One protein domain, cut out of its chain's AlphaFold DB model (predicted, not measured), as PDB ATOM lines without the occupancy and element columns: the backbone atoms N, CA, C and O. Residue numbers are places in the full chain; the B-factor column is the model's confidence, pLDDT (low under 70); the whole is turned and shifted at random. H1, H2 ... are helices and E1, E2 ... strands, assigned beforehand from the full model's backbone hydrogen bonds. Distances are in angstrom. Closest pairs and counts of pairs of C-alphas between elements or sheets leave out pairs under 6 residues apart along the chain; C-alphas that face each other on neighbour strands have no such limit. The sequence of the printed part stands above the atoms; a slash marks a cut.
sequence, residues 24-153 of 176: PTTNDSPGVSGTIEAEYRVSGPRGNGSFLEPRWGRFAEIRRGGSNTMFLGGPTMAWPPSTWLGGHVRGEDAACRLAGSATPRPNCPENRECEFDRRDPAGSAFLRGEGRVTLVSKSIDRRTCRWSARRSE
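Overview. This is residues 24 to 153 of the 176 residues of the protein "DUF1559 domain-containing protein" of Planctomycetaceae bacterium (UniProt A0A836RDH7). There is little regular structure here: long loops wind round a small core where the parallel strand pair E1 and E3 lies near the three-stranded antiparallel sheet E2 - E4 - E5. The short helix H1 only grazes that sheet. The printed part has 130 residues, under half in named elements, in the order E1 E2 E3 E4 E5 H1; the class is mixed. It is compact, radius of gyration of the C-alphas 13.4 A, spanning 37 by 34 by 28 A.

Along the chain. Find E4, residues 124 to 128, from C-alpha 124 at (152.053, 180.651, 106.709), 12.7 A long. Beside it look for E2, residues 70 to 73, and E5, residues 133 to 136. E1 is residues 31 to 34, E3 residues 99 to 101. H1, residues 142 to 148, runs 10.0 A to C-alpha 148 at (141.665, 177.994, 114.999).

Arrangement. E4 and E5 form a hairpin, with N 126 and O 134 2.9 A apart. On its other side E4 is antiparallel to E2, with N 71 and O 127 2.8 A apart. E1 and E3 are parallel, with N 33 and O 100 2.9 A apart. The closest C-alphas of E1 and E2, Gly 31 and Leu 72, are 4.9 A apart. In H1 every O i to N i+4 pair is within hydrogen-bond range.

Size, cuts and confidence. The printed part has no cut. The links E1 to E2, E2 to E3 and E3 to E4 are long. Mean pLDDT of the printed part is 71.0, with 51 residues under 70, among them 74 to 91.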
ATOM      1  N   PRO A  24     165.085 165.490 104.359       48.59
ATOM      2  CA  PRO A  24     164.318 166.586 103.782       48.59
ATOM      3  C   PRO A  24     164.390 167.805 104.707       48.59
ATOM      4  O   PRO A  24     164.117 167.695 105.902       48.59
ATOM      5  N   THR A  25     164.707 168.993 104.176       53.91
ATOM      6  CA  THR A  25     164.682 170.243 104.965       53.91
ATOM      7  C   THR A  25     163.258 170.785 105.100       53.91
ATOM      8  O   THR A  25     163.035 171.995 105.024       53.91
ATOM      9  N   THR A  26     162.241 169.931 105.194       50.22
ATOM     10  CA  THR A  26     160.894 170.430 105.465       50.22
ATOM     11  C   THR A  26     160.871 170.917 106.905       50.22
ATOM     12  O   THR A  26     160.741 170.134 107.838       50.22
ATOM     13  N   ASN A  27     161.023 172.230 107.060       52.78
ATOM     14  CA  ASN A  27     160.977 172.936 108.347       52.78
ATOM     15  C   ASN A  27     159.550 173.033 108.896       52.78
ATOM     16  O   ASN A  27     159.329 173.442 110.033       52.78
ATOM     17  N   ASP A  28     158.595 172.641 108.060       53.88
ATOM     18  CA  ASP A  28     157.185 172.533 108.349       53.88
ATOM     19  C   ASP A  28     156.980 171.208 109.100       53.88
ATOM     20  O   ASP A  28     156.756 170.166 108.487       53.88
ATOM     21  N   SER A  29     157.041 171.152 110.430       56.09
ATOM     22  CA  SER A  29     155.836 171.395 111.224       56.09
ATOM     23  C   SER A  29     156.072 171.118 112.723       56.09
ATOM     24  O   SER A  29     155.908 169.973 113.156       56.09
ATOM     25  N   PRO A  30     156.386 172.114 113.562       65.06
ATOM     26  CA  PRO A  30     156.046 172.025 114.966       65.06
ATOM     27  C   PRO A  30     154.531 171.835 115.122       65.06
ATOM     28  O   PRO A  30     153.702 172.368 114.372       65.06
ATOM     29  N   GLY A  31     154.168 171.045 116.122       74.75
ATOM     30  CA  GLY A  31     152.812 170.928 116.614       74.75
ATOM     31  C   GLY A  31     152.222 172.270 117.035       74.75
ATOM     32  O   GLY A  31     152.936 173.228 117.294       74.75
ATOM     33  N   VAL A  32     150.901 172.375 117.130       81.44
ATOM     34  CA  VAL A  32     150.267 173.610 117.616       81.44
ATOM     35  C   VAL A  32     150.069 173.506 119.130       81.44
ATOM     36  O   VAL A  32     149.234 172.719 119.579       81.44
ATOM     37  N   SER A  33     150.784 174.311 119.928       79.00
ATOM     38  CA  SER A  33     150.582 174.423 121.391       79.00
ATOM     39  C   SER A  33     149.335 175.245 121.753       79.00
ATOM     40  O   SER A  33     148.819 175.188 122.871       79.00
ATOM     41  N   GLY A  34     148.801 175.993 120.784       83.31
ATOM     42  CA  GLY A  34     147.602 176.809 120.928       83.31
ATOM     43  C   GLY A  34     147.941 178.287 121.030       83.31
ATOM     44  O   GLY A  34     148.608 178.828 120.160       83.31
ATOM     45  N   THR A  35     147.447 178.961 122.066       82.56
ATOM     46  CA  THR A  35     147.654 180.403 122.307       82.56
ATOM     47  C   THR A  35     148.628 180.694 123.451       82.56
ATOM     48  O   THR A  35     148.522 181.746 124.077       82.56
ATOM     49  N   ILE A  36     149.452 179.715 123.820       79.38
ATOM     50  CA  ILE A  36     150.493 179.822 124.849       79.38
ATOM     51  C   ILE A  36     151.741 179.177 124.253       79.38
ATOM     52  O   ILE A  36     151.632 178.127 123.616       79.38
ATOM     53  N   GLU A  37     152.892 179.813 124.412       78.31
ATOM     54  CA  GLU A  37     154.160 179.306 123.885       78.31
ATOM     55  C   GLU A  37     154.587 178.035 124.621       78.31
ATOM     56  O   GLU A  37     154.291 177.853 125.802       78.31
ATOM     57  N   ALA A  38     155.235 177.125 123.894       72.56
ATOM     58  CA  ALA A  38     155.590 175.803 124.403       72.56
ATOM     59  C   ALA A  38     156.699 175.846 125.471       72.56
ATOM     60  O   ALA A  38     156.809 174.927 126.276       72.56
ATOM     61  N   GLU A  39     157.490 176.919 125.506       68.94
ATOM     62  CA  GLU A  39     158.534 177.161 126.508       68.94
ATOM     63  C   GLU A  39     157.994 177.486 127.906       68.94
ATOM     64  O   GLU A  39     158.673 177.246 128.914       68.94
ATOM     65  N   TYR A  40     156.755 177.984 128.010       64.81
ATOM     66  CA  TYR A  40     156.151 178.192 129.315       64.81
ATOM     67  C   TYR A  40     155.941 176.827 129.961       64.81
ATOM     68  O   TYR A  40     155.091 176.044 129.543       64.81
ATOM     69  N   ARG A  41     156.646 176.573 131.071       59.38
ATOM     70  CA  ARG A  41     156.487 175.379 131.931       59.38
ATOM     71  C   ARG A  41     155.095 175.246 132.576       59.38
ATOM     72  O   ARG A  41     154.903 174.473 133.512       59.38
ATOM     73  N   VAL A  42     154.128 176.028 132.112       60.25
ATOM     74  CA  VAL A  42     152.731 175.995 132.505       60.25
ATOM     75  C   VAL A  42     151.982 175.237 131.419       60.25
ATOM     76  O   VAL A  42     151.827 175.731 130.304       60.25
ATOM     77  N   SER A  43     151.480 174.044 131.746       60.19
ATOM     78  CA  SER A  43     150.579 173.325 130.846       60.19
ATOM     79  C   SER A  43     149.411 174.234 130.469       60.19
ATOM     80  O   SER A  43     148.663 174.701 131.334       60.19
ATOM     81  N   GLY A  44     149.257 174.485 129.169       61.91
ATOM     82  CA  GLY A  44     148.160 175.295 128.668       61.91
ATOM     83  C   GLY A  44     146.795 174.727 129.084       61.91
ATOM     84  O   GLY A  44     146.657 173.524 129.332       61.91
ATOM     85  N   PRO A  45     145.756 175.574 129.160       66.06
ATOM     86  CA  PRO A  45     144.433 175.136 129.569       66.06
ATOM     87  C   PRO A  45     143.912 174.005 128.673       66.06
ATOM     88  O   PRO A  45     144.196 173.954 127.470       66.06
ATOM     89  N   ARG A  46     143.108 173.093 129.242       64.00
ATOM     90  CA  ARG A  46     142.474 172.007 128.474       64.00
ATOM     91  C   ARG A  46     141.718 172.605 127.279       64.00
ATOM     92  O   ARG A  46     140.861 173.463 127.453       64.00
ATOM     93  N   GLY A  47     142.062 172.155 126.072       62.66
ATOM     94  CA  GLY A  47     141.500 172.663 124.816       62.66
ATOM     95  C   GLY A  47     142.399 173.615 124.028       62.66
ATOM     96  O   GLY A  47     142.050 173.954 122.894       62.66
ATOM     97  N   ASN A  48     143.539 174.025 124.587       73.75
ATOM     98  CA  ASN A  48     144.517 174.881 123.921       73.75
ATOM     99  C   ASN A  48     145.523 174.038 123.120       73.75
ATOM    100  O   ASN A  48     146.162 173.165 123.703       73.75
ATOM    101  N   GLY A  49     145.613 174.258 121.805       76.06
ATOM    102  CA  GLY A  49     146.516 173.519 120.917       76.06
ATOM    103  C   GLY A  49     146.007 172.150 120.481       76.06
ATOM    104  O   GLY A  49     145.001 171.652 120.983       76.06
ATOM    105  N   SER A  50     146.699 171.514 119.547       74.38
ATOM    106  CA  SER A  50     146.595 170.080 119.243       74.38
ATOM    107  C   SER A  50     147.634 169.269 120.030       74.38
ATOM    108  O   SER A  50     147.381 168.111 120.357       74.38
ATOM    109  N   PHE A  51     148.750 169.900 120.407       72.94
ATOM    110  CA  PHE A  51     149.805 169.328 121.237       72.94
ATOM    111  C   PHE A  51     149.656 169.781 122.691       72.94
ATOM    112  O   PHE A  51     149.490 170.965 122.979       72.94
ATOM    113  N   LEU A  52     149.703 168.819 123.611       63.91
ATOM    114  CA  LEU A  52     149.745 169.047 125.051       63.91
ATOM    115  C   LEU A  52     150.896 168.239 125.630       63.91
ATOM    116  O   LEU A  52     150.904 167.013 125.528       63.91
ATOM    117  N   GLU A  53     151.808 168.882 126.337       60.09
ATOM    118  CA  GLU A  53     152.673 168.146 127.253       60.09
ATOM    119  C   GLU A  53     151.908 167.860 128.558       60.09
ATOM    120  O   GLU A  53     151.232 168.762 129.068       60.09
ATOM    121  N   PRO A  54     151.949 166.634 129.123       56.16
ATOM    122  CA  PRO A  54     152.627 165.404 128.678       56.16
ATOM    123  C   PRO A  54     151.688 164.394 127.975       56.16
ATOM    124  O   PRO A  54     151.928 163.186 128.010       56.16
ATOM    125  N   ARG A  55     150.560 164.838 127.404       60.09
ATOM    126  CA  ARG A  55     149.497 163.939 126.932       60.09
ATOM    127  C   ARG A  55     149.165 164.143 125.461       60.09
ATOM    128  O   ARG A  55     148.671 165.184 125.056       60.09
ATOM    129  N   TRP A  56     149.259 163.063 124.698       55.69
ATOM    130  CA  TRP A  56     148.756 162.993 123.332       55.69
ATOM    131  C   TRP A  56     147.246 163.285 123.294       55.69
ATOM    132  O   TRP A  56     146.452 162.603 123.949       55.69
ATOM    133  N   GLY A  57     146.846 164.315 122.547       63.09
ATOM    134  CA  GLY A  57     145.438 164.609 122.286       63.09
ATOM    135  C   GLY A  57     144.854 163.578 121.323       63.09
ATOM    136  O   GLY A  57     145.446 163.287 120.286       63.09
ATOM    137  N   ARG A  58     143.692 163.004 121.650       68.31
ATOM    138  CA  ARG A  58     142.990 162.093 120.732       68.31
ATOM    139  C   ARG A  58     142.182 162.887 119.716       68.31
ATOM    140  O   ARG A  58     141.646 163.943 120.042       68.31
ATOM    141  N   PHE A  59     141.980 162.328 118.523       68.38
ATOM    142  CA  PHE A  59     141.111 162.945 117.517       68.38
ATOM    143  C   PHE A  59     139.682 163.186 118.047       68.38
ATOM    144  O   PHE A  59     139.080 164.225 117.798       68.38
ATOM    145  N   ALA A  60     139.184 162.281 118.897       71.81
ATOM    146  CA  ALA A  60     137.895 162.416 119.580       71.81
ATOM    147  C   ALA A  60     137.784 163.651 120.504       71.81
ATOM    148  O   ALA A  60     136.687 164.036 120.897       71.81
ATOM    149  N   GLU A  61     138.901 164.284 120.870       68.69
ATOM    150  CA  GLU A  61     138.934 165.463 121.747       68.69
ATOM    151  C   GLU A  61     138.863 166.783 120.966       68.69
ATOM    152  O   GLU A  61     138.796 167.859 121.567       68.69
ATOM    153  N   ILE A  62     138.836 166.716 119.631       72.19
ATOM    154  CA  ILE A  62     138.682 167.867 118.743       72.19
ATOM    155  C   ILE A  62     137.191 168.181 118.614       72.19
ATOM    156  O   ILE A  62     136.497 167.745 117.698       72.19
ATOM    157  N   ARG A  63     136.676 168.961 119.560       70.81
ATOM    158  CA  ARG A  63     135.244 169.295 119.645       70.81
ATOM    159  C   ARG A  63     134.834 170.456 118.735       70.81
ATOM    160  O   ARG A  63     133.647 170.690 118.556       70.81
ATOM    161  N   ARG A  64     135.801 171.182 118.162       66.44
ATOM    162  CA  ARG A  64     135.575 172.331 117.259       66.44
ATOM    163  C   ARG A  64     135.465 171.964 115.768       66.44
ATOM    164  O   ARG A  64     135.325 172.860 114.937       66.44
ATOM    165  N   GLY A  65     135.485 170.669 115.445       64.00
ATOM    166  CA  GLY A  65     135.467 170.155 114.073       64.00
ATOM    167  C   GLY A  65     136.858 170.158 113.433       64.00
ATOM    168  O   GLY A  65     137.590 171.143 113.515       64.00
ATOM    169  N   GLY A  66     137.228 169.049 112.784       63.00
ATOM    170  CA  GLY A  66     138.568 168.858 112.209       63.00
ATOM    171  C   GLY A  66     138.960 169.934 111.189       63.00
ATOM    172  O   GLY A  66     140.095 170.394 111.185       63.00
ATOM    173  N   SER A  67     138.012 170.423 110.393       66.25
ATOM    174  CA  SER A  67     138.228 171.452 109.362       66.25
ATOM    175  C   SER A  67     138.598 172.841 109.905       66.25
ATOM    176  O   SER A  67     139.136 173.685 109.187       66.25
ATOM    177  N   ASN A  68     138.341 173.098 111.187       73.69
ATOM    178  CA  ASN A  68     138.544 174.404 111.812       73.69
ATOM    179  C   ASN A  68     139.762 174.459 112.740       73.69
ATOM    180  O   ASN A  68     140.213 175.553 113.073       73.69
ATOM    181  N   THR A  69     140.302 173.305 113.133       79.00
ATOM    182  CA  THR A  69     141.432 173.213 114.062       79.00
ATOM    183  C   THR A  69     142.752 173.036 113.314       79.00
ATOM    184  O   THR A  69     142.884 172.153 112.464       79.00
ATOM    185  N   MET A  70     143.737 173.870 113.650       81.00
ATOM    186  CA  MET A  70     145.118 173.767 113.173       81.00
ATOM    187  C   MET A  70     145.862 172.667 113.943       81.00
ATOM    188  O   MET A  70     145.813 172.629 115.172       81.00
ATOM    189  N   PHE A  71     146.556 171.788 113.218       73.12
ATOM    190  CA  PHE A  71     147.345 170.685 113.783       73.12
ATOM    191  C   PHE A  71     148.832 170.955 113.757       73.12
ATOM    192  O   PHE A  71     149.508 170.689 114.750       73.12
ATOM    193  N   LEU A  72     149.295 171.475 112.627       76.75
ATOM    194  CA  LEU A  72     150.687 171.732 112.311       76.75
ATOM    195  C   LEU A  72     150.788 173.102 111.640       76.75
ATOM    196  O   LEU A  72     149.903 173.464 110.858       76.75
ATOM    197  N   GLY A  73     151.859 173.835 111.923       71.19
ATOM    198  CA  GLY A  73     152.188 175.096 111.258       71.19
ATOM    199  C   GLY A  73     153.698 175.237 111.117       71.19
ATOM    200  O   GLY A  73     154.429 174.696 111.934       71.19
ATOM    201  N   GLY A  74     154.166 175.911 110.069       66.50
ATOM    202  CA  GLY A  74     155.601 176.039 109.785       66.50
ATOM    203  C   GLY A  74     156.232 177.320 110.350       66.50
ATOM    204  O   GLY A  74     155.748 178.403 110.017       66.50
ATOM    205  N   PRO A  75     157.307 177.238 111.158       60.50
ATOM    206  CA  PRO A  75     158.196 178.346 111.459       60.50
ATOM    207  C   PRO A  75     159.281 178.465 110.376       60.50
ATOM    208  O   PRO A  75     159.546 177.554 109.589       60.50
ATOM    209  N   THR A  76     159.932 179.617 110.346       54.91
ATOM    210  CA  THR A  76     161.033 179.961 109.447       54.91
ATOM    211  C   THR A  76     162.335 179.322 109.917       54.91
ATOM    212  O   THR A  76     162.637 179.340 111.103       54.91
ATOM    213  N   MET A  77     163.177 178.880 108.972       46.66
ATOM    214  CA  MET A  77     164.567 178.435 109.227       46.66
ATOM    215  C   MET A  77     165.507 179.492 109.829       46.66
ATOM    216  O   MET A  77     166.658 179.182 110.116       46.66
ATOM    217  N   ALA A  78     165.079 180.749 109.953       48.53
ATOM    218  CA  ALA A  78     165.879 181.813 110.570       48.53
ATOM    219  C   ALA A  78     165.864 181.751 112.108       48.53
ATOM    220  O   ALA A  78     166.676 182.417 112.742       48.53
ATOM    221  N   TRP A  79     164.966 180.949 112.682       59.78
ATOM    222  CA  TRP A  79     164.910 180.573 114.096       59.78
ATOM    223  C   TRP A  79     165.397 179.123 114.235       59.78
ATOM    224  O   TRP A  79     165.459 178.438 113.207       59.78
ATOM    225  N   PRO A  80     165.828 178.650 115.428       55.69
ATOM    226  CA  PRO A  80     166.464 177.343 115.577       55.69
ATOM    227  C   PRO A  80     165.706 176.280 114.777       55.69
ATOM    228  O   PRO A  80     164.492 176.157 114.949       55.69
ATOM    229  N   PRO A  81     166.391 175.561 113.869       55.94
ATOM    230  CA  PRO A  81     165.711 174.697 112.923       55.94
ATOM    231  C   PRO A  81     164.824 173.714 113.687       55.94
ATOM    232  O   PRO A  81     165.224 173.179 114.724       55.94
ATOM    233  N   SER A  82     163.634 173.443 113.150       55.38
ATOM    234  CA  SER A  82     162.703 172.431 113.673       55.38
ATOM    235  C   SER A  82     163.252 171.001 113.548       55.38
ATOM    236  O   SER A  82     162.576 170.020 113.860       55.38
ATOM    237  N   THR A  83     164.507 170.859 113.115       56.56
ATOM    238  CA  THR A  83     165.252 169.612 113.157       56.56
ATOM    239  C   THR A  83     165.769 169.355 114.576       56.56
ATOM    240  O   THR A  83     166.294 170.224 115.274       56.56
ATOM    241  N   TRP A  84     165.655 168.100 115.009       55.97
ATOM    242  CA  TRP A  84     166.199 167.621 116.284       55.97
ATOM    243  C   TRP A  84     167.736 167.602 116.314       55.97
ATOM    244  O   TRP A  84     168.352 167.446 117.368       55.97
ATOM    245  N   LEU A  85     168.366 167.729 115.148       55.53
ATOM    246  CA  LEU A  85     169.802 167.587 114.969       55.53
ATOM    247  C   LEU A  85     170.540 168.863 115.378       55.53
ATOM    248  O   LEU A  85     170.319 169.934 114.822       55.53
ATOM    249  N   GLY A  86     171.440 168.727 116.355       57.47
ATOM    250  CA  GLY A  86     172.282 169.820 116.855       57.47
ATOM    251  C   GLY A  86     171.642 170.688 117.946       57.47
ATOM    252  O   GLY A  86     172.270 171.636 118.408       57.47
ATOM    253  N   GLY A  87     170.415 170.380 118.381       61.56
ATOM    254  CA  GLY A  87     169.739 171.065 119.486       61.56
ATOM    255  C   GLY A  87     169.942 170.378 120.833       61.56
ATOM    256  O   GLY A  87     169.782 169.166 120.948       61.56
ATOM    257  N   HIS A  88     170.232 171.151 121.881       61.47
ATOM    258  CA  HIS A  88     170.197 170.624 123.242       61.47
ATOM    259  C   HIS A  88     168.737 170.509 123.702       61.47
ATOM    260  O   HIS A  88     168.016 171.503 123.717       61.47
ATOM    261  N   VAL A  89     168.300 169.320 124.127       65.06
ATOM    262  CA  VAL A  89     166.907 169.065 124.567       65.06
ATOM    263  C   VAL A  89     166.486 169.868 125.804       65.06
ATOM    264  O   VAL A  89     165.305 169.961 126.110       65.06
ATOM    265  N   ARG A  90     167.454 170.438 126.531       69.25
ATOM    266  CA  ARG A  90     167.224 171.370 127.652       69.25
ATOM    267  C   ARG A  90     167.592 172.816 127.315       69.25
ATOM    268  O   ARG A  90     167.828 173.597 128.231       69.25
ATOM    269  N   GLY A  91     167.775 173.128 126.034       68.62
ATOM    270  CA  GLY A  91     167.909 174.512 125.592       68.62
ATOM    271  C   GLY A  91     166.647 175.294 125.946       68.62
ATOM    272  O   GLY A  91     165.574 174.700 126.049       68.62
ATOM    273  N   GLU A  92     166.798 176.599 126.147       71.44
ATOM    274  CA  GLU A  92     165.715 177.523 126.510       71.44
ATOM    275  C   GLU A  92     164.501 177.358 125.576       71.44
ATOM    276  O   GLU A  92     163.402 177.077 126.046       71.44
ATOM    277  N   ASP A  93     164.761 177.278 124.267       72.12
ATOM    278  CA  ASP A  93     163.719 177.218 123.230       72.12
ATOM    279  C   ASP A  93     163.483 175.794 122.697       72.12
ATOM    280  O   ASP A  93     162.952 175.590 121.600       72.12
ATOM    281  N   ALA A  94     163.933 174.763 123.423       72.50
ATOM    282  CA  ALA A  94     163.868 173.381 122.940       72.50
ATOM    283  C   ALA A  94     162.425 172.936 122.645       72.50
ATOM    284  O   ALA A  94     162.186 172.232 121.662       72.50
ATOM    285  N   ALA A  95     161.462 173.392 123.451       74.56
ATOM    286  CA  ALA A  95     160.043 173.112 123.254       74.56
ATOM    287  C   ALA A  95     159.485 173.782 121.984       74.56
ATOM    288  O   ALA A  95     158.663 173.193 121.281       74.56
ATOM    289  N   CYS A  96     159.986 174.968 121.634       75.06
ATOM    290  CA  CYS A  96     159.516 175.747 120.487       75.06
ATOM    291  C   CYS A  96     159.933 175.169 119.130       75.06
ATOM    292  O   CYS A  96     159.311 175.441 118.106       75.06
ATOM    293  N   ARG A  97     160.904 174.249 119.127       73.56
ATOM    294  CA  ARG A  97     161.241 173.432 117.951       73.56
ATOM    295  C   ARG A  97     160.185 172.375 117.641       73.56
ATOM    296  O   ARG A  97     160.073 171.937 116.498       73.56
ATOM    297  N   LEU A  98     159.444 171.940 118.663       73.12
ATOM    298  CA  LEU A  98     158.460 170.860 118.573       73.12
ATOM    299  C   LEU A  98     157.035 171.372 118.524       73.12
ATOM    300  O   LEU A  98     156.184 170.695 117.951       73.12
ATOM    301  N   ALA A  99     156.766 172.530 119.126       77.75
ATOM    302  CA  ALA A  99     155.447 173.125 119.140       77.75
ATOM    303  C   ALA A  99     155.491 174.657 119.026       77.75
ATOM    304  O   ALA A  99     156.206 175.324 119.762       77.75
ATOM    305  N   GLY A 100     154.678 175.203 118.122       79.56
ATOM    306  CA  GLY A 100     154.509 176.631 117.887       79.56
ATOM    307  C   GLY A 100     153.163 177.148 118.394       79.56
ATOM    308  O   GLY A 100     152.181 176.403 118.517       79.56
ATOM    309  N   SER A 101     153.107 178.450 118.651       81.38
ATOM    310  CA  SER A 101     151.952 179.151 119.196       81.38
ATOM    311  C   SER A 101     151.353 180.162 118.213       81.38
ATOM    312  O   SER A 101     152.026 180.794 117.399       81.38
ATOM    313  N   ALA A 102     150.039 180.336 118.318       84.06
ATOM    314  CA  ALA A 102     149.235 181.322 117.605       84.06
ATOM    315  C   ALA A 102     148.908 182.537 118.498       84.06
ATOM    316  O   ALA A 102     147.803 183.089 118.447       84.06
ATOM    317  N   THR A 103     149.824 182.910 119.396       81.94
ATOM    318  CA  THR A 103     149.646 184.044 120.315       81.94
ATOM    319  C   THR A 103     149.564 185.379 119.552       81.94
ATOM    320  O   THR A 103     148.549 186.090 119.704       81.94
ATOM    321  N   PRO A 104     150.551 185.724 118.703       82.12
ATOM    322  CA  PRO A 104     150.469 186.789 117.713       82.12
ATOM    323  C   PRO A 104     149.847 186.292 116.395       82.12
ATOM    324  O   PRO A 104     149.393 185.154 116.272       82.12
ATOM    325  N   ARG A 105     149.757 187.190 115.407       83.56
ATOM    326  CA  ARG A 105     149.335 186.823 114.047       83.56
ATOM    327  C   ARG A 105     150.477 186.084 113.336       83.56
ATOM    328  O   ARG A 105     151.635 186.395 113.605       83.56
ATOM    329  N   PRO A 106     150.189 185.159 112.407       82.69
ATOM    330  CA  PRO A 106     151.237 184.536 111.616       82.69
ATOM    331  C   PRO A 106     151.985 185.562 110.753       82.69
ATOM    332  O   PRO A 106     151.359 186.483 110.223       82.69
ATOM    333  N   ASN A 107     153.294 185.378 110.581       78.75
ATOM    334  CA  ASN A 107     154.186 186.266 109.815       78.75
ATOM    335  C   ASN A 107     154.135 187.742 110.269       78.75
ATOM    336  O   ASN A 107     154.139 188.655 109.436       78.75
ATOM    337  N   CYS A 108     154.043 187.989 111.579       80.81
ATOM    338  CA  CYS A 108     154.155 189.333 112.144       80.81
ATOM    339  C   CYS A 108     155.640 189.665 112.395       80.81
ATOM    340  O   CYS A 108     156.359 188.785 112.865       80.81
ATOM    341  N   PRO A 109     156.113 190.900 112.133       80.12
ATOM    342  CA  PRO A 109     157.505 191.285 112.397       80.12
ATOM    343  C   PRO A 109     157.946 191.111 113.856       80.12
ATOM    344  O   PRO A 109     159.134 190.977 114.125       80.12
ATOM    345  N   GLU A 110     156.996 191.132 114.790       82.31
ATOM    346  CA  GLU A 110     157.228 190.985 116.226       82.31
ATOM    347  C   GLU A 110     157.260 189.520 116.693       82.31
ATOM    348  O   GLU A 110     157.464 189.281 117.882       82.31
ATOM    349  N   ASN A 111     157.037 188.555 115.790       81.69
ATOM    350  CA  ASN A 111     157.070 187.129 116.116       81.69
ATOM    351  C   ASN A 111     158.493 186.683 116.472       81.69
ATOM    352  O   ASN A 111     159.469 187.096 115.834       81.69
ATOM    353  N   ARG A 112     158.586 185.804 117.466       78.94
ATOM    354  CA  ARG A 112     159.821 185.219 117.977       78.94
ATOM    355  C   ARG A 112     159.915 183.732 117.603       78.94
ATOM    356  O   ARG A 112     159.243 183.256 116.684       78.94
ATOM    357  N   GLU A 113     160.814 183.015 118.268       75.94
ATOM    358  CA  GLU A 113     161.166 181.611 118.043       75.94
ATOM    359  C   GLU A 113     160.008 180.613 118.207       75.94
ATOM    360  O   GLU A 113     160.053 179.530 117.620       75.94
ATOM    361  N   CYS A 114     158.967 180.958 118.968       79.00
ATOM    362  CA  CYS A 114     157.870 180.055 119.311       79.00
ATOM    363  C   CYS A 114     156.598 180.299 118.500       79.00
ATOM    364  O   CYS A 114     155.594 179.619 118.723       79.00
ATOM    365  N   GLU A 115     156.583 181.271 117.591       82.44
ATOM    366  CA  GLU A 115     155.375 181.677 116.879       82.44
ATOM    367  C   GLU A 115     155.438 181.369 115.388       82.44
ATOM    368  O   GLU A 115     156.494 181.226 114.773       82.44
ATOM    369  N   PHE A 116     154.260 181.240 114.779       81.62
ATOM    370  CA  PHE A 116     154.174 180.919 113.359       81.62
ATOM    371  C   PHE A 116     154.651 182.095 112.507       81.62
ATOM    372  O   PHE A 116     153.938 183.076 112.301       81.62
ATOM    373  N   ASP A 117     155.862 181.996 111.986       78.62
ATOM    374  CA  ASP A 117     156.417 182.958 111.048       78.62
ATOM    375  C   ASP A 117     157.183 182.214 109.962       78.62
ATOM    376  O   ASP A 117     158.252 181.694 110.236       78.62
ATOM    377  N   ARG A 118     156.669 182.180 108.730       72.31
ATOM    378  CA  ARG A 118     157.339 181.639 107.534       72.31
ATOM    379  C   ARG A 118     158.153 182.707 106.781       72.31
ATOM    380  O   ARG A 118     158.831 182.376 105.812       72.31
ATOM    381  N   ARG A 119     158.062 183.986 107.186       71.50
ATOM    382  CA  ARG A 119     158.638 185.160 106.493       71.50
ATOM    383  C   ARG A 119     158.367 185.193 104.989       71.50
ATOM    384  O   ARG A 119     159.087 185.820 104.217       71.50
ATOM    385  N   ASP A 120     157.286 184.539 104.585       73.50
ATOM    386  CA  ASP A 120     156.824 184.483 103.212       73.50
ATOM    387  C   ASP A 120     155.777 185.594 103.017       73.50
ATOM    388  O   ASP A 120     154.834 185.696 103.820       73.50
ATOM    389  N   PRO A 121     155.908 186.440 101.976       73.81
ATOM    390  CA  PRO A 121     154.921 187.467 101.658       73.81
ATOM    391  C   PRO A 121     153.491 186.927 101.520       73.81
ATOM    392  O   PRO A 121     152.542 187.667 101.795       73.81
ATOM    393  N   ALA A 122     153.344 185.661 101.117       73.38
ATOM    394  CA  ALA A 122     152.073 184.986 100.897       73.38
ATOM    395  C   ALA A 122     151.421 184.471 102.196       73.38
ATOM    396  O   ALA A 122     150.197 184.340 102.253       73.38
ATOM    397  N   GLY A 123     152.198 184.231 103.260       76.31
ATOM    398  CA  GLY A 123     151.676 183.816 104.565       76.31
ATOM    399  C   GLY A 123     152.319 182.553 105.141       76.31
ATOM    400  O   GLY A 123     153.449 182.204 104.819       76.31
ATOM    401  N   SER A 124     151.604 181.882 106.042       77.75
ATOM    402  CA  SER A 124     152.053 180.651 106.709       77.75
ATOM    403  C   SER A 124     151.146 179.478 106.351       77.75
ATOM    404  O   SER A 124     149.923 179.623 106.312       77.75
ATOM    405  N   ALA A 125     151.726 178.311 106.079       77.38
ATOM    406  CA  ALA A 125     150.971 177.101 105.763       77.38
ATOM    407  C   ALA A 125     150.573 176.355 107.042       77.38
ATOM    408  O   ALA A 125     151.387 176.195 107.951       77.38
ATOM    409  N   PHE A 126     149.326 175.880 107.091       79.62
ATOM    410  CA  PHE A 126     148.795 175.114 108.217       79.62
ATOM    411  C   PHE A 126     148.101 173.839 107.746       79.62
ATOM    412  O   PHE A 126     147.277 173.885 106.827       79.62
ATOM    413  N   LEU A 127     148.376 172.720 108.422       79.12
ATOM    414  CA  LEU A 127     147.590 171.493 108.290       79.12
ATOM    415  C   LEU A 127     146.373 171.572 109.208       79.12
ATOM    416  O   LEU A 127     146.499 171.840 110.405       79.12
ATOM    417  N   ARG A 128     145.196 171.299 108.656       77.69
ATOM    418  CA  ARG A 128     143.941 171.213 109.403       77.69
ATOM    419  C   ARG A 128     143.600 169.772 109.757       77.69
ATOM    420  O   ARG A 128     144.095 168.837 109.139       77.69
ATOM    421  N   GLY A 129     142.715 169.589 110.730       69.94
ATOM    422  CA  GLY A 129     142.308 168.268 111.226       69.94
ATOM    423  C   GLY A 129     141.573 167.397 110.213       69.94
ATOM    424  O   GLY A 129     141.470 166.197 110.419       69.94
ATOM    425  N   GLU A 130     141.092 167.969 109.112       72.31
ATOM    426  CA  GLU A 130     140.557 167.219 107.966       72.31
ATOM    427  C   GLU A 130     141.644 166.748 106.977       72.31
ATOM    428  O   GLU A 130     141.325 166.212 105.922       72.31
ATOM    429  N   GLY A 131     142.926 166.983 107.273       64.88
ATOM    430  CA  GLY A 131     144.048 166.669 106.381       64.88
ATOM    431  C   GLY A 131     144.314 167.731 105.308       64.88
ATOM    432  O   GLY A 131     145.273 167.618 104.548       64.88
ATOM    433  N   ARG A 132     143.505 168.797 105.250       71.75
ATOM    434  CA  ARG A 132     143.691 169.903 104.306       71.75
ATOM    435  C   ARG A 132     144.838 170.809 104.742       71.75
ATOM    436  O   ARG A 132     144.823 171.347 105.847       71.75
ATOM    437  N   VAL A 133     145.782 171.057 103.838       69.88
ATOM    438  CA  VAL A 133     146.785 172.118 103.996       69.88
ATOM    439  C   VAL A 133     146.225 173.413 103.419       69.88
ATOM    440  O   VAL A 133     145.694 173.431 102.311       69.88
ATOM    441  N   THR A 134     146.283 174.500 104.185       73.06
ATOM    442  CA  THR A 134     145.821 175.824 103.743       73.06
ATOM    443  C   THR A 134     146.879 176.873 104.036       73.06
ATOM    444  O   THR A 134     147.396 176.941 105.152       73.06
ATOM    445  N   LEU A 135     147.170 177.713 103.044       78.06
ATOM    446  CA  LEU A 135     147.971 178.915 103.234       78.06
ATOM    447  C   LEU A 135     147.119 179.989 103.919       78.06
ATOM    448  O   LEU A 135     146.027 180.323 103.459       78.06
ATOM    449  N   VAL A 136     147.612 180.522 105.030       80.06
ATOM    450  CA  VAL A 136     146.957 181.573 105.804       80.06
ATOM    451  C   VAL A 136     147.720 182.876 105.615       80.06
ATOM    452  O   VAL A 136     148.887 182.981 105.987       80.06
ATOM    453  N   SER A 137     147.030 183.870 105.058       79.50
ATOM    454  CA  SER A 137     147.556 185.218 104.821       79.50
ATOM    455  C   SER A 137     148.020 185.907 106.110       79.50
ATOM    456  O   SER A 137     147.388 185.773 107.160       79.50
ATOM    457  N   LYS A 138     149.035 186.772 105.989       74.25
ATOM    458  CA  LYS A 138     149.478 187.718 107.035       74.25
ATOM    459  C   LYS A 138     148.390 188.701 107.504       74.25
ATOM    460  O   LYS A 138     148.514 189.325 108.556       74.25
ATOM    461  N   SER A 139     147.320 188.865 106.721       79.38
ATOM    462  CA  SER A 139     146.176 189.721 107.061       79.38
ATOM    463  C   SER A 139     145.132 189.041 107.953       79.38
ATOM    464  O   SER A 139     144.157 189.693 108.326       79.38
ATOM    465  N   ILE A 140     145.305 187.759 108.309       80.94
ATOM    466  CA  ILE A 140     144.376 187.080 109.218       80.94
ATOM    467  C   ILE A 140     144.306 187.813 110.562       80.94
ATOM    468  O   ILE A 140     145.325 188.152 111.169       80.94
ATOM    469  N   ASP A 141     143.088 188.035 111.054       83.25
ATOM    470  CA  ASP A 141     142.918 188.609 112.379       83.25
ATOM    471  C   ASP A 141     143.394 187.640 113.473       83.25
ATOM    472  O   ASP A 141     143.187 186.419 113.429       83.25
ATOM    473  N   ARG A 142     143.995 188.219 114.512       81.19
ATOM    474  CA  ARG A 142     144.563 187.498 115.649       81.19
ATOM    475  C   ARG A 142     143.522 186.636 116.361       81.19
ATOM    476  O   ARG A 142     143.846 185.537 116.804       81.19
ATOM    477  N   ARG A 143     142.270 187.097 116.470       83.44
ATOM    478  CA  ARG A 143     141.189 186.335 117.111       83.44
ATOM    479  C   ARG A 143     140.880 185.069 116.323       83.44
ATOM    480  O   ARG A 143     140.739 184.012 116.929       83.44
ATOM    481  N   THR A 144     140.820 185.163 114.997       82.06
ATOM    482  CA  THR A 144     140.559 184.024 114.103       82.06
ATOM    483  C   THR A 144     141.693 183.005 114.150       82.06
ATOM    484  O   THR A 144     141.441 181.800 114.234       82.06
ATOM    485  N   CYS A 145     142.943 183.477 114.160       79.81
ATOM    486  CA  CYS A 145     144.113 182.612 114.286       79.81
ATOM    487  C   CYS A 145     144.109 181.857 115.628       79.81
ATOM    488  O   CYS A 145     144.093 180.627 115.650       79.81
ATOM    489  N   ARG A 146     143.966 182.580 116.746       84.00
ATOM    490  CA  ARG A 146     143.860 181.992 118.094       84.00
ATOM    491  C   ARG A 146     142.704 181.015 118.234       84.00
ATOM    492  O   ARG A 146     142.822 180.009 118.922       84.00
ATOM    493  N   TRP A 147     141.566 181.333 117.623       83.69
ATOM    494  CA  TRP A 147     140.389 180.476 117.661       83.69
ATOM    495  C   TRP A 147     140.649 179.144 116.947       83.69
ATOM    496  O   TRP A 147     140.310 178.095 117.489       83.69
ATOM    497  N   SER A 148     141.322 179.184 115.793       80.88
ATOM    498  CA  SER A 148     141.665 177.994 114.999       80.88
ATOM    499  C   SER A 148     142.763 177.139 115.647       80.88
ATOM    500  O   SER A 148     142.828 175.935 115.425       80.88
ATOM    501  N   ALA A 149     143.606 177.734 116.491       81.31
ATOM    502  CA  ALA A 149     144.630 177.022 117.255       81.31
ATOM    503  C   ALA A 149     144.076 176.266 118.484       81.31
ATOM    504  O   ALA A 149     144.825 175.605 119.202       81.31
ATOM    505  N   ARG A 150     142.769 176.357 118.766       80.44
ATOM    506  CA  ARG A 150     142.108 175.640 119.868       80.44
ATOM    507  C   ARG A 150     141.409 174.382 119.353       80.44
ATOM    508  O   ARG A 150     140.806 174.384 118.282       80.44
ATOM    509  N   ARG A 151     141.408 173.322 120.163       74.88
ATOM    510  CA  ARG A 151     140.705 172.055 119.872       74.88
ATOM    511  C   ARG A 151     139.362 171.916 120.598       74.88
ATOM    512  O   ARG A 151     138.503 171.158 120.155       74.88
ATOM    513  N   SER A 152     139.141 172.676 121.677       72.88
ATOM    514  CA  SER A 152     137.854 172.758 122.388       72.88
ATOM    515  C   SER A 152     137.605 174.154 122.974       72.88
ATOM    516  O   SER A 152     138.442 175.055 122.869       72.88
ATOM    517  N   GLU A 153     136.419 174.382 123.538       64.56
ATOM    518  CA  GLU A 153     136.185 175.526 124.424       64.56
ATOM    519  C   GLU A 153     136.908 175.324 125.757       64.56
ATOM    520  O   GLU A 153     137.075 174.190 126.211       64.56
TER     521      GLU A 153